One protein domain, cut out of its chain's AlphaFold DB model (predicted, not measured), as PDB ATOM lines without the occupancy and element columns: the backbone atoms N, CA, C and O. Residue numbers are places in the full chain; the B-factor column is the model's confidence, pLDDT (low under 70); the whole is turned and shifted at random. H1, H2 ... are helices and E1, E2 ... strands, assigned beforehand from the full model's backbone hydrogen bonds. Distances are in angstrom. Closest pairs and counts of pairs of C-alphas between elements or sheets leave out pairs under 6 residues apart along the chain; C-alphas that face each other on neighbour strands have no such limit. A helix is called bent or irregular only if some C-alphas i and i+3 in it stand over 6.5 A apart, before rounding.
ATOM      1  N   ARG A  80      14.203  18.173  16.852       50.47
ATOM      2  CA  ARG A  80      14.887  19.427  16.499       50.47
ATOM      3  C   ARG A  80      13.963  20.636  16.574       50.47
ATOM      4  O   ARG A  80      14.427  21.718  16.922       50.47
ATOM      5  N   GLN A  81      12.664  20.448  16.345       50.88
ATOM      6  CA  GLN A  81      11.671  21.522  16.463       50.88
ATOM      7  C   GLN A  81      11.430  21.959  17.921       50.88
ATOM      8  O   GLN A  81      10.952  23.066  18.158       50.88
ATOM      9  N   PHE A  82      11.841  21.147  18.901       51.41
ATOM     10  CA  PHE A  82      11.824  21.508  20.321       51.41
ATOM     11  C   PHE A  82      12.967  22.400  20.765       51.41
ATOM     12  O   PHE A  82      12.785  23.265  21.621       51.41
ATOM     13  N   GLN A  83      14.154  22.192  20.202       50.03
ATOM     14  CA  GLN A  83      15.346  22.929  20.620       50.03
ATOM     15  C   GLN A  83      15.302  24.396  20.188       50.03
ATOM     16  O   GLN A  83      15.992  25.223  20.775       50.03
ATOM     17  N   THR A  84      14.500  24.737  19.179       45.06
ATOM     18  CA  THR A  84      14.454  26.095  18.628       45.06
ATOM     19  C   THR A  84      13.499  27.027  19.370       45.06
ATOM     20  O   THR A  84      13.628  28.239  19.224       45.06
ATOM     21  N   THR A  85      12.559  26.507  20.171       45.94
ATOM     22  CA  THR A  85      11.554  27.342  20.866       45.94
ATOM     23  C   THR A  85      11.310  26.985  22.332       45.94
ATOM     24  O   THR A  85      10.611  27.723  23.025       45.94
ATOM     25  N   SER A  86      11.902  25.908  22.855       49.97
ATOM     26  CA  SER A  86      11.711  25.525  24.252       49.97
ATOM     27  C   SER A  86      12.748  26.196  25.147       49.97
ATOM     28  O   SER A  86      13.939  25.882  25.098       49.97
ATOM     29  N   VAL A  87      12.284  27.125  25.985       52.44
ATOM     30  CA  VAL A  87      13.002  27.590  27.175       52.44
ATOM     31  C   VAL A  87      13.387  26.350  27.978       52.44
ATOM     32  O   VAL A  87      12.540  25.737  28.619       52.44
ATOM     33  N   LYS A  88      14.655  25.944  27.879       50.56
ATOM     34  CA  LYS A  88      15.197  24.772  28.564       50.56
ATOM     35  C   LYS A  88      15.097  25.020  30.074       50.56
ATOM     36  O   LYS A  88      15.787  25.918  30.564       50.56
ATOM     37  N   PRO A  89      14.248  24.298  30.824       52.81
ATOM     38  CA  PRO A  89      14.178  24.507  32.260       52.81
ATOM     39  C   PRO A  89      15.508  24.094  32.894       52.81
ATOM     40  O   PRO A  89      16.179  23.178  32.415       52.81
ATOM     41  N   ALA A  90      15.893  24.772  33.978       53.56
ATOM     42  CA  ALA A  90      17.214  24.653  34.606       53.56
ATOM     43  C   ALA A  90      17.598  23.223  35.044       53.56
ATOM     44  O   ALA A  90      18.763  22.973  35.335       53.56
ATOM     45  N   ASN A  91      16.637  22.293  35.074       56.47
ATOM     46  CA  ASN A  91      16.826  20.906  35.487       56.47
ATOM     47  C   ASN A  91      16.576  19.881  34.364       56.47
ATOM     48  O   ASN A  91      16.390  18.702  34.651       56.47
ATOM     49  N   SER A  92      16.532  20.302  33.092       59.66
ATOM     50  CA  SER A  92      16.373  19.365  31.977       59.66
ATOM     51  C   SER A  92      17.708  18.741  31.561       59.66
ATOM     52  O   SER A  92      18.753  19.399  31.559       59.66
ATOM     53  N   THR A  93      17.678  17.493  31.104       62.38
ATOM     54  CA  THR A  93      18.875  16.825  30.577       62.38
ATOM     55  C   THR A  93      19.332  17.425  29.246       62.38
ATOM     56  O   THR A  93      18.668  18.288  28.652       62.38
ATOM     57  N   SER A  94      20.516  17.023  28.771       58.47
ATOM     58  CA  SER A  94      21.072  17.444  27.473       58.47
ATOM     59  C   SER A  94      20.102  17.208  26.315       58.47
ATOM     60  O   SER A  94      20.075  18.012  25.386       58.47
ATOM     61  N   GLU A  95      19.261  16.181  26.425       62.62
ATOM     62  CA  GLU A  95      18.267  15.779  25.426       62.62
ATOM     63  C   GLU A  95      16.889  16.435  25.619       62.62
ATOM     64  O   GLU A  95      15.950  16.149  24.880       62.62
ATOM     65  N   GLY A  96      16.759  17.342  26.593       66.94
ATOM     66  CA  GLY A  96      15.509  18.051  26.876       66.94
ATOM     67  C   GLY A  96      14.511  17.257  27.722       66.94
ATOM     68  O   GLY A  96      13.353  17.659  27.811       66.94
ATOM     69  N   ALA A  97      14.940  16.159  28.354       72.62
ATOM     70  CA  ALA A  97      14.105  15.404  29.282       72.62
ATOM     71  C   ALA A  97      13.969  16.129  30.621       72.62
ATOM     72  O   ALA A  97      14.914  16.756  31.098       72.62
ATOM     73  N   LEU A  98      12.818  15.975  31.259       80.06
ATOM     74  CA  LEU A  98      12.553  16.349  32.639       80.06
ATOM     75  C   LEU A  98      12.760  15.106  33.519       80.06
ATOM     76  O   LEU A  98      11.949  14.174  33.454       80.06
ATOM     77  N   PRO A  99      13.846  15.034  34.305       80.12
ATOM     78  CA  PRO A  99      14.086  13.904  35.187       80.12
ATOM     79  C   PRO A  99      13.084  13.918  36.344       80.12
ATOM     80  O   PRO A  99      12.919  14.921  37.034       80.12
ATOM     81  N   ALA A 100      12.452  12.775  36.608       80.94
ATOM     82  CA  ALA A 100      11.577  12.583  37.766       80.94
ATOM     83  C   ALA A 100      12.363  12.132  39.015       80.94
ATOM     84  O   ALA A 100      11.868  11.362  39.840       80.94
ATOM     85  N   TYR A 101      13.616  12.573  39.130       75.50
ATOM     86  CA  TYR A 101      14.549  12.229  40.199       75.50
ATOM     87  C   TYR A 101      15.526  13.381  40.446       75.50
ATOM     88  O   TYR A 101      15.793  14.196  39.563       75.50
ATOM     89  N   THR A 102      16.099  13.435  41.649       76.25
ATOM     90  CA  THR A 102      17.223  14.339  41.944       76.25
ATOM     91  C   THR A 102      18.564  13.697  41.584       76.25
ATOM     92  O   THR A 102      18.658  12.468  41.547       76.25
ATOM     93  N   PRO A 103      19.648  14.478  41.420       74.19
ATOM     94  CA  PRO A 103      20.993  13.921  41.262       74.19
ATOM     95  C   PRO A 103      21.403  12.950  42.385       74.19
ATOM     96  O   PRO A 103      22.173  12.028  42.141       74.19
ATOM     97  N   ALA A 104      20.865  13.114  43.602       75.50
ATOM     98  CA  ALA A 104      21.109  12.215  44.734       75.50
ATOM     99  C   ALA A 104      20.284  10.911  44.681       75.50
ATOM    100  O   ALA A 104      20.641   9.918  45.318       75.50
ATOM    101  N   GLU A 105      19.167  10.911  43.950       75.62
ATOM    102  CA  GLU A 105      18.317   9.738  43.716       75.62
ATOM    103  C   GLU A 105      18.769   8.925  42.490       75.62
ATOM    104  O   GLU A 105      18.368   7.768  42.357       75.62
ATOM    105  N   TYR A 106      19.619   9.497  41.627       80.81
ATOM    106  CA  TYR A 106      20.128   8.839  40.425       80.81
ATOM    107  C   TYR A 106      20.971   7.604  40.760       80.81
ATOM    108  O   TYR A 106      21.925   7.658  41.539       80.81
ATOM    109  N   ASN A 107      20.639   6.473  40.139       83.25
ATOM    110  CA  ASN A 107      21.339   5.212  40.332       83.25
ATOM    111  C   ASN A 107      22.059   4.792  39.043       83.25
ATOM    112  O   ASN A 107      21.433   4.293  38.113       83.25
ATOM    113  N   HIS A 108      23.390   4.904  39.018       81.88
ATOM    114  CA  HIS A 108      24.225   4.503  37.875       81.88
ATOM    115  C   HIS A 108      24.129   3.013  37.505       81.88
ATOM    116  O   HIS A 108      24.514   2.634  36.403       81.88
ATOM    117  N   LYS A 109      23.663   2.156  38.422       85.06
ATOM    118  CA  LYS A 109      23.501   0.712  38.191       85.06
ATOM    119  C   LYS A 109      22.092   0.339  37.719       85.06
ATOM    120  O   LYS A 109      21.865  -0.820  37.383       85.06
ATOM    121  N   ALA A 110      21.154   1.285  37.734       85.69
ATOM    122  CA  ALA A 110      19.783   1.080  37.291       85.69
ATOM    123  C   ALA A 110      19.609   1.520  35.829       85.69
ATOM    124  O   ALA A 110      20.200   2.524  35.423       85.69
ATOM    125  N   PRO A 111      18.782   0.817  35.036       89.12
ATOM    126  CA  PRO A 111      18.436   1.269  33.697       89.12
ATOM    127  C   PRO A 111      17.658   2.590  33.737       89.12
ATOM    128  O   PRO A 111      16.836   2.835  34.627       89.12
ATOM    129  N   THR A 112      17.905   3.430  32.738       86.44
ATOM    130  CA  THR A 112      17.181   4.683  32.523       86.44
ATOM    131  C   THR A 112      15.995   4.434  31.598       86.44
ATOM    132  O   THR A 112      16.148   3.841  30.535       86.44
ATOM    133  N   VAL A 113      14.809   4.861  32.022       87.44
ATOM    134  CA  VAL A 113      13.560   4.752  31.268       87.44
ATOM    135  C   VAL A 113      13.133   6.151  30.850       87.44
ATOM    136  O   VAL A 113      12.886   7.011  31.695       87.44
ATOM    137  N   GLU A 114      13.026   6.356  29.543       85.44
ATOM    138  CA  GLU A 114      12.623   7.617  28.928       85.44
ATOM    139  C   GLU A 114      11.215   7.479  28.351       85.44
ATOM    140  O   GLU A 114      10.938   6.586  27.548       85.44
ATOM    141  N   ILE A 115      10.303   8.349  28.786       84.81
ATOM    142  CA  ILE A 115       8.926   8.388  28.291       84.81
ATOM    143  C   ILE A 115       8.743   9.626  27.432       84.81
ATOM    144  O   ILE A 115       8.831  10.745  27.932       84.81
ATOM    145  N   TYR A 116       8.386   9.423  26.169       84.31
ATOM    146  CA  TYR A 116       7.955  10.494  25.278       84.31
ATOM    147  C   TYR A 116       6.450  10.720  25.409       84.31
ATOM    148  O   TYR A 116       5.656   9.803  25.196       84.31
ATOM    149  N   VAL A 117       6.051  11.942  25.754       82.50
ATOM    150  CA  VAL A 117       4.648  12.310  25.968       82.50
ATOM    151  C   VAL A 117       4.272  13.540  25.147       82.50
ATOM    152  O   VAL A 117       4.939  14.567  25.205       82.50
ATOM    153  N   ASP A 118       3.171  13.436  24.403       85.19
ATOM    154  CA  ASP A 118       2.483  14.559  23.759       85.19
ATOM    155  C   ASP A 118       1.104  14.717  24.407       85.19
ATOM    156  O   ASP A 118       0.341  13.752  24.493       85.19
ATOM    157  N   PHE A 119       0.765  15.924  24.860       83.00
ATOM    158  CA  PHE A 119      -0.496  16.194  25.563       83.00
ATOM    159  C   PHE A 119      -1.741  16.015  24.696       83.00
ATOM    160  O   PHE A 119      -2.833  15.836  25.233       83.00
ATOM    161  N   LEU A 120      -1.601  16.048  23.371       84.06
ATOM    162  CA  LEU A 120      -2.715  15.820  22.457       84.06
ATOM    163  C   LEU A 120      -2.894  14.340  22.091       84.06
ATOM    164  O   LEU A 120      -3.917  13.960  21.528       84.06
ATOM    165  N   CYS A 121      -1.918  13.489  22.402       85.12
ATOM    166  CA  CYS A 121      -1.933  12.074  22.053       85.12
ATOM    167  C   CYS A 121      -2.840  11.277  23.022       85.12
ATOM    168  O   CYS A 121      -2.476  11.072  24.185       85.12
ATOM    169  N   PRO A 122      -4.006  10.758  22.579       84.94
ATOM    170  CA  PRO A 122      -4.950  10.077  23.473       84.94
ATOM    171  C   PRO A 122      -4.398   8.753  24.019       84.94
ATOM    172  O   PRO A 122      -4.656   8.388  25.166       84.94
ATOM    173  N   THR A 123      -3.602   8.043  23.218       83.88
ATOM    174  CA  THR A 123      -2.925   6.805  23.624       83.88
ATOM    175  C   THR A 123      -1.841   7.065  24.662       83.88
ATOM    176  O   THR A 123      -1.677   6.262  25.576       83.88
ATOM    177  N   CYS A 124      -1.152   8.203  24.575       85.00
ATOM    178  CA  CYS A 124      -0.148   8.612  25.548       85.00
ATOM    179  C   CYS A 124      -0.792   8.864  26.924       85.00
ATOM    180  O   CYS A 124      -0.274   8.406  27.938       85.00
ATOM    181  N   GLY A 125      -1.978   9.483  26.964       84.38
ATOM    182  CA  GLY A 125      -2.735   9.662  28.209       84.38
ATOM    183  C   GLY A 125      -3.188   8.344  28.851       84.38
ATOM    184  O   GLY A 125      -3.145   8.197  30.073       84.38
ATOM    185  N   GLU A 126      -3.591   7.358  28.046       87.94
ATOM    186  CA  GLU A 126      -3.941   6.029  28.561       87.94
ATOM    187  C   GLU A 126      -2.718   5.256  29.068       87.94
ATOM    188  O   GLU A 126      -2.790   4.598  30.109       87.94
ATOM    189  N   LEU A 127      -1.587   5.373  28.368       89.31
ATOM    190  CA  LEU A 127      -0.316   4.780  28.771       89.31
ATOM    191  C   LEU A 127       0.121   5.296  30.143       89.31
ATOM    192  O   LEU A 127       0.381   4.482  31.029       89.31
ATOM    193  N   SER A 128       0.134   6.618  30.333       86.56
ATOM    194  CA  SER A 128       0.471   7.245  31.614       86.56
ATOM    195  C   SER A 128      -0.413   6.717  32.743       86.56
ATOM    196  O   SER A 128       0.085   6.191  33.735       86.56
ATOM    197  N   ARG A 129      -1.739   6.692  32.565       88.44
ATOM    198  CA  ARG A 129      -2.654   6.183  33.608       88.44
ATOM    199  C   ARG A 129      -2.375   4.740  34.033       88.44
ATOM    200  O   ARG A 129      -2.596   4.401  35.195       88.44
ATOM    201  N   ARG A 130      -1.905   3.889  33.117       91.62
ATOM    202  CA  ARG A 130      -1.607   2.477  33.406       91.62
ATOM    203  C   ARG A 130      -0.194   2.255  33.932       91.62
ATOM    204  O   ARG A 130      -0.011   1.434  34.828       91.62
ATOM    205  N   LEU A 131       0.798   2.936  33.364       90.44
ATOM    206  CA  LEU A 131       2.208   2.689  33.657       90.44
ATOM    207  C   LEU A 131       2.755   3.569  34.775       90.44
ATOM    208  O   LEU A 131       3.576   3.074  35.549       90.44
ATOM    209  N   ASP A 132       2.283   4.809  34.925       87.31
ATOM    210  CA  ASP A 132       2.799   5.745  35.930       87.31
ATOM    211  C   ASP A 132       2.798   5.144  37.347       87.31
ATOM    212  O   ASP A 132       3.823   5.239  38.023       87.31
ATOM    213  N   PRO A 133       1.744   4.440  37.825       89.75
ATOM    214  CA  PRO A 133       1.758   3.855  39.167       89.75
ATOM    215  C   PRO A 133       2.865   2.815  39.369       89.75
ATOM    216  O   PRO A 133       3.408   2.692  40.468       89.75
ATOM    217  N   THR A 134       3.188   2.052  38.328       90.19
ATOM    218  CA  THR A 134       4.211   1.001  38.369       90.19
ATOM    219  C   THR A 134       5.602   1.607  38.265       90.19
ATOM    220  O   THR A 134       6.469   1.308  39.086       90.19
ATOM    221  N   LEU A 135       5.802   2.521  37.318       88.44
ATOM    222  CA  LEU A 135       7.076   3.203  37.118       88.44
ATOM    223  C   LEU A 135       7.463   4.031  38.337       88.44
ATOM    224  O   LEU A 135       8.604   3.969  38.779       88.44
ATOM    225  N   LEU A 136       6.505   4.714  38.962       87.19
ATOM    226  CA  LEU A 136       6.754   5.493  40.171       87.19
ATOM    227  C   LEU A 136       7.111   4.601  41.371       87.19
ATOM    228  O   LEU A 136       7.887   5.004  42.233       87.19
ATOM    229  N   LYS A 137       6.586   3.369  41.452       88.62
ATOM    230  CA  LYS A 137       7.018   2.388  42.470       88.62
ATOM    231  C   LYS A 137       8.457   1.934  42.228       88.62
ATOM    232  O   LYS A 137       9.248   1.923  43.166       88.62
ATOM    233  N   MET A 138       8.800   1.602  40.986       86.81
ATOM    234  CA  MET A 138      10.154   1.174  40.610       86.81
ATOM    235  C   MET A 138      11.181   2.302  40.780       86.81
ATOM    236  O   MET A 138      12.292   2.063  41.251       86.81
ATOM    237  N   GLN A 139      10.794   3.537  40.461       86.19
ATOM    238  CA  GLN A 139      11.622   4.729  40.622       86.19
ATOM    239  C   GLN A 139      11.860   5.039  42.108       86.19
ATOM    240  O   GLN A 139      13.007   5.231  42.507       86.19
ATOM    241  N   ARG A 140      10.831   4.956  42.967       84.56
ATOM    242  CA  ARG A 140      11.006   5.052  44.433       84.56
ATOM    243  C   ARG A 140      11.880   3.937  45.008       84.56
ATOM    244  O   ARG A 140      12.658   4.183  45.923       84.56
ATOM    245  N   ALA A 141      11.791   2.727  44.456       88.38
ATOM    246  CA  ALA A 141      12.669   1.612  44.809       88.38
ATOM    247  C   ALA A 141      14.102   1.759  44.252       88.38
ATOM    248  O   ALA A 141      14.925   0.868  44.457       88.38
ATOM    249  N   ARG A 142      14.408   2.859  43.540       84.88
ATOM    250  CA  ARG A 142      15.681   3.129  42.845       84.88
ATOM    251  C   ARG A 142      16.097   2.033  41.857       84.88
ATOM    252  O   ARG A 142      17.285   1.845  41.596       84.88
ATOM    253  N   GLN A 143      15.118   1.306  41.320       87.25
ATOM    254  CA  GLN A 143      15.331   0.250  40.330       87.25
ATOM    255  C   GLN A 143      15.418   0.799  38.905       87.25
ATOM    256  O   GLN A 143      15.956   0.117  38.040       87.25
ATOM    257  N   ILE A 144      14.899   2.007  38.662       89.12
ATOM    258  CA  ILE A 144      14.950   2.698  37.369       89.12
ATOM    259  C   ILE A 144      15.225   4.191  37.571       89.12
ATOM    260  O   ILE A 144      14.782   4.769  38.566       89.12
ATOM    261  N   ASN A 145      15.891   4.822  36.602       86.94
ATOM    262  CA  ASN A 145      15.970   6.282  36.495       86.94
ATOM    263  C   ASN A 145      14.903   6.750  35.500       86.94
ATOM    264  O   ASN A 145      15.003   6.447  34.315       86.94
ATOM    265  N   LEU A 146      13.862   7.441  35.965       87.06
ATOM    266  CA  LEU A 146      12.724   7.825  35.124       87.06
ATOM    267  C   LEU A 146      12.867   9.255  34.592       87.06
ATOM    268  O   LEU A 146      13.054  10.187  35.375       87.06
ATOM    269  N   GLN A 147      12.729   9.439  33.281       85.38
ATOM    270  CA  GLN A 147      12.784  10.747  32.625       85.38
ATOM    271  C   GLN A 147      11.614  10.931  31.656       85.38
ATOM    272  O   GLN A 147      11.229  10.001  30.950       85.38
ATOM    273  N   PHE A 148      11.066  12.145  31.599       84.12
ATOM    274  CA  PHE A 148       9.955  12.495  30.716       84.12
ATOM    275  C   PHE A 148      10.402  13.465  29.628       84.12
ATOM    276  O   PHE A 148      10.910  14.542  29.916       84.12
ATOM    277  N   HIS A 149      10.154  13.129  28.373       83.75
ATOM    278  CA  HIS A 149      10.404  13.988  27.226       83.75
ATOM    279  C   HIS A 149       9.073  14.503  26.693       83.75
ATOM    280  O   HIS A 149       8.237  13.737  26.211       83.75
ATOM    281  N   LEU A 150       8.875  15.814  26.776       80.94
ATOM    282  CA  LEU A 150       7.683  16.451  26.232       80.94
ATOM    283  C   LEU A 150       7.875  16.621  24.721       80.94
ATOM    284  O   LEU A 150       8.789  17.330  24.301       80.94
ATOM    285  N   ILE A 151       7.036  15.954  23.925       78.00
ATOM    286  CA  ILE A 151       7.029  16.017  22.459       78.00
ATOM    287  C   ILE A 151       5.719  16.635  21.910       78.00
ATOM    288  O   ILE A 151       4.724  16.737  22.623       78.00
ATOM    289  N   ASN A 152       5.739  17.151  20.674       77.25
ATOM    290  CA  ASN A 152       4.715  18.036  20.083       77.25
ATOM    291  C   ASN A 152       4.475  17.656  18.622       77.25
ATOM    292  O   ASN A 152       4.129  18.480  17.780       77.25
ATOM    293  N   PHE A 153       4.661  16.381  18.301       73.94
ATOM    294  CA  PHE A 153       4.480  15.887  16.945       73.94
ATOM    295  C   PHE A 153       3.039  16.090  16.443       73.94
ATOM    296  O   PHE A 153       2.807  16.140  15.234       73.94
ATOM    297  N   LEU A 154       2.073  16.247  17.357       76.44
ATOM    298  CA  LEU A 154       0.677  16.561  17.049       76.44
ATOM    299  C   LEU A 154       0.351  18.062  17.025       76.44
ATOM    300  O   LEU A 154      -0.807  18.414  16.799       76.44
ATOM    301  N   ASP A 155       1.320  18.957  17.210       76.19
ATOM    302  CA  ASP A 155       1.056  20.395  17.329       76.19
ATOM    303  C   ASP A 155       0.358  20.961  16.084       76.19
ATOM    304  O   ASP A 155      -0.660  21.649  16.194       76.19
ATOM    305  N   SER A 156       0.832  20.545  14.904       74.88
ATOM    306  CA  SER A 156       0.277  20.875  13.584       74.88
ATOM    307  C   SER A 156      -1.126  20.312  13.335       74.88
ATOM    308  O   SER A 156      -1.799  20.733  12.397       74.88
ATOM    309  N   ALA A 157      -1.590  19.354  14.146       74.88
ATOM    310  CA  ALA A 157      -2.966  18.864  14.078       74.88
ATOM    311  C   ALA A 157      -3.966  19.855  14.701       74.88
ATOM    312  O   ALA A 157      -5.177  19.675  14.557       74.88
ATOM    313  N   THR A 158      -3.482  20.905  15.377       73.50
ATOM    314  CA  THR A 158      -4.300  21.951  15.999       73.50
ATOM    315  C   THR A 158      -3.922  23.329  15.479       73.50
ATOM    316  O   THR A 158      -2.771  23.602  15.166       73.50
ATOM    317  N   THR A 159      -4.881  24.250  15.453       74.88
ATOM    318  CA  THR A 159      -4.626  25.655  15.087       74.88
ATOM    319  C   THR A 159      -4.047  26.485  16.234       74.88
ATOM    320  O   THR A 159      -3.648  27.625  16.029       74.88
ATOM    321  N   LYS A 160      -4.038  25.941  17.459       78.06
ATOM    322  CA  LYS A 160      -3.664  26.660  18.687       78.06
ATOM    323  C   LYS A 160      -2.361  26.170  19.313       78.06
ATOM    324  O   LYS A 160      -2.098  26.533  20.459       78.06
ATOM    325  N   HIS A 161      -1.587  25.349  18.604       78.19
ATOM    326  CA  HIS A 161      -0.312  24.816  19.088       78.19
ATOM    327  C   HIS A 161      -0.430  24.219  20.502       78.19
ATOM    328  O   HIS A 161       0.255  24.620  21.448       78.19
ATOM    329  N   TYR A 162      -1.426  23.343  20.686       80.50
ATOM    330  CA  TYR A 162      -1.802  22.856  22.014       80.50
ATOM    331  C   TYR A 162      -0.683  22.051  22.683       80.50
ATOM    332  O   TYR A 162      -0.436  22.240  23.878       80.50
ATOM    333  N   SER A 163      -0.002  21.189  21.929       79.56
ATOM    334  CA  SER A 163       1.070  20.337  22.445       79.56
ATOM    335  C   SER A 163       2.255  21.180  22.901       79.56
ATOM    336  O   SER A 163       2.727  21.003  24.024       79.56
ATOM    337  N   THR A 164       2.659  22.171  22.099       78.88
ATOM    338  CA  THR A 164       3.738  23.103  22.454       78.88
ATOM    339  C   THR A 164       3.376  23.923  23.688       78.88
ATOM    340  O   THR A 164       4.135  23.954  24.652       78.88
ATOM    341  N   ARG A 165       2.183  24.531  23.723       80.56
ATOM    342  CA  ARG A 165       1.753  25.359  24.864       80.56
ATOM    343  C   ARG A 165       1.667  24.563  26.165       80.56
ATOM    344  O   ARG A 165       2.074  25.066  27.209       80.56
ATOM    345  N   SER A 166       1.144  23.341  26.106       82.06
ATOM    346  CA  SER A 166       1.015  22.471  27.281       82.06
ATOM    347  C   SER A 166       2.382  21.983  27.763       82.06
ATOM    348  O   SER A 166       2.652  22.001  28.964       82.06
ATOM    349  N   ALA A 167       3.274  21.634  26.831       79.50
ATOM    350  CA  ALA A 167       4.643  21.256  27.151       79.50
ATOM    351  C   ALA A 167       5.420  22.407  27.804       79.50
ATOM    352  O   ALA A 167       6.023  22.217  28.858       79.50
ATOM    353  N   SER A 168       5.348  23.617  27.242       76.50
ATOM    354  CA  SER A 168       5.984  24.806  27.820       76.50
ATOM    355  C   SER A 168       5.410  25.166  29.193       76.50
ATOM    356  O   SER A 168       6.163  25.549  30.086       76.50
ATOM    357  N   ALA A 169       4.095  25.016  29.391       81.12
ATOM    358  CA  ALA A 169       3.460  25.272  30.683       81.12
ATOM    359  C   ALA A 169       3.963  24.316  31.774       81.12
ATOM    360  O   ALA A 169       4.211  24.743  32.899       81.12
ATOM    361  N   LEU A 170       4.150  23.037  31.442       77.69
ATOM    362  CA  LEU A 170       4.697  22.063  32.383       77.69
ATOM    363  C   LEU A 170       6.185  22.260  32.623       77.69
ATOM    364  O   LEU A 170       6.601  22.220  33.774       77.69
ATOM    365  N   ALA A 171       6.965  22.543  31.581       74.56
ATOM    366  CA  ALA A 171       8.391  22.834  31.707       74.56
ATOM    367  C   ALA A 171       8.669  24.033  32.631       74.56
ATOM    368  O   ALA A 171       9.650  24.025  33.369       74.56
ATOM    369  N   MET A 172       7.795  25.044  32.616       73.06
ATOM    370  CA  MET A 172       7.897  26.229  33.477       73.06
ATOM    371  C   MET A 172       7.270  26.030  34.866       73.06
ATOM    372  O   MET A 172       7.422  26.877  35.746       73.06
ATOM    373  N   SER A 173       6.534  24.936  35.075       69.50
ATOM    374  CA  SER A 173       5.907  24.650  36.358       69.50
ATOM    375  C   SER A 173       6.966  24.222  37.378       69.50
ATOM    376  O   SER A 173       7.855  23.440  37.036       69.50
ATOM    377  N   PRO A 174       6.847  24.623  38.658       65.19
ATOM    378  CA  PRO A 174       7.697  24.093  39.728       65.19
ATOM    379  C   PRO A 174       7.593  22.565  39.867       65.19
ATOM    380  O   PRO A 174       8.461  21.938  40.462       65.19
ATOM    381  N   ILE A 175       6.565  21.940  39.280       61.59
ATOM    382  CA  ILE A 175       6.433  20.481  39.207       61.59
ATOM    383  C   ILE A 175       7.534  19.853  38.337       61.59
ATOM    384  O   ILE A 175       7.982  18.752  38.638       61.59
ATOM    385  N   ALA A 176       8.039  20.543  37.307       59.66
ATOM    386  CA  ALA A 176       9.145  20.039  36.485       59.66
ATOM    387  C   ALA A 176      10.480  19.950  37.246       59.66
ATOM    388  O   ALA A 176      11.405  19.279  36.796       59.66
ATOM    389  N   SER A 177      10.582  20.613  38.399       55.66
ATOM    390  CA  SER A 177      11.711  20.509  39.323       55.66
ATOM    391  C   SER A 177      11.371  19.731  40.597       55.66
ATOM    392  O   SER A 177      12.230  19.608  41.472       55.66
ATOM    393  N   MET A 178      10.155  19.180  40.716       54.66
ATOM    394  CA  MET A 178       9.749  18.441  41.907       54.66
ATOM    395  C   MET A 178      10.329  17.022  41.904       54.66
ATOM    396  O   MET A 178      10.082  16.247  40.978       54.66
ATOM    397  N   PRO A 179      11.048  16.630  42.969       55.12
ATOM    398  CA  PRO A 179      11.478  15.254  43.134       55.12
ATOM    399  C   PRO A 179      10.277  14.335  43.361       55.12
ATOM    400  O   PRO A 179       9.256  14.747  43.917       55.12
ATOM    401  N   SER A 180      10.426  13.057  43.010       54.19
ATOM    402  CA  SER A 180       9.440  11.998  43.283       54.19
ATOM    403  C   SER A 180       8.923  11.985  44.733       54.19
ATOM    404  O   SER A 180       7.760  11.667  45.000       54.19
ATOM    405  N   SER A 181       9.786  12.408  45.657       48.31
ATOM    406  CA  SER A 181       9.540  12.612  47.082       48.31
ATOM    407  C   SER A 181       8.450  13.663  47.376       48.31
ATOM    408  O   SER A 181       7.651  13.469  48.289       48.31
ATOM    409  N   ALA A 182       8.347  14.728  46.571       47.44
ATOM    410  CA  ALA A 182       7.387  15.826  46.742       47.44
ATOM    411  C   ALA A 182       6.006  15.552  46.115       47.44
ATOM    412  O   ALA A 182       5.002  16.075  46.591       47.44
ATOM    413  N   SER A 183       5.916  14.673  45.108       50.19
ATOM    414  CA  SER A 183       4.626  14.266  44.514       50.19
ATOM    415  C   SER A 183       3.697  13.583  45.535       50.19
ATOM    416  O   SER A 183       2.475  13.662  45.427       50.19
ATOM    417  N   THR A 184       4.264  12.963  46.574       47.25
ATOM    418  CA  THR A 184       3.499  12.350  47.671       47.25
ATOM    419  C   THR A 184       2.835  13.395  48.577       47.25
ATOM    420  O   THR A 184       1.748  13.135  49.084       47.25
TER     421      THR A 184
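Overview. This is residues 80 to 184 of the 190 residues of an uncharacterized protein of Bifidobacterium bohemicum DSM 22767 (UniProt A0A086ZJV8). Two parallel strands, E1 and E2, lie side by side near the middle, and the long bent helix H2 arches over from the end of E1 to the start of E2, with residues 129 to 134 of the arch sticking out. H3 comes in toward the end of E2, and a long stretch without named elements, residues 84 to 111, passes by E2, where residues 98 to 99 pair with it. The printed part has 105 residues, with five named helices and two named strands in the order H1 E1 H2 E2 H3 H4 H5; the sheet is E1, E2, parallel, and the class is mixed, helices and strands. The whole is compact, with a radius of gyration of the C-alphas of 13.9 A and spans of 42 by 29 by 23 A.

Along the chain. H1 is residues 80 to 83, its first C-alpha at (14.887, 19.427, 16.499). E1, residues 112 to 117, is 16.1 A long. H2, residues 122 to 140, was assigned as one helix by its hydrogen bonds but is bent: C-alphas 130 and 133 are 6.8 A apart. Its arms are H2a, residues 122 to 130, 12.9 A, and H2b, residues 133 to 140, 10.7 A. E2, residues 145 to 150, is 16.7 A long and ends at C-alpha 150 (7.683, 16.451, 26.232). H3, residues 162 to 171, is 14.1 A long. H4 is residues 174 to 177, and H5 is residues 180 to 183, its last C-alpha at (4.626, 14.266, 44.514).

Arrangement. E1 and E2 are parallel neighbours, 22 degrees between their directions; N 113 and O 145, 2.8 A, and N 149 and O 115, 2.8 A, are within hydrogen-bond range. E1, H2, E2 form a strand-helix-strand unit, two parallel strands joined through a helix, with a right-handed crossover. H2a and H2b stand at a steep tilt of 60 degrees. The closest C-alphas of E1 and H2a are those of Val 117 and Cys 124, 6.1 A; of H2b and E2, Gln 139 and Asn 145, 6.2 A; of E2 and H3, Leu 150 and Ala 167, 5.8 A. H2b and H5 are close but not clearly touching, Arg 140 and Ser 180 being their closest C-alphas at 7.2 A. H1 and H3 are apart. H4 and H5 are only just apart, at 8.4 A. In H2a, H2b and H3 every O i to N i+4 pair is within hydrogen-bond range; H1, H4 and H5 are too short for one, and their single O i to N i+3 pair is within range in H1 and H4 but not in H5.

Size, cuts and confidence. The C-alphas farthest apart, those of Lys 109 and Thr 159, are 44.1 A apart. The printed part has no cut. The links H1 to E1, 28 residues, and E2 to H3, 11 residues, are long. Mean pLDDT of the printed part is 74.8, and residues 80 to 96 and 173 to 184 are under 70.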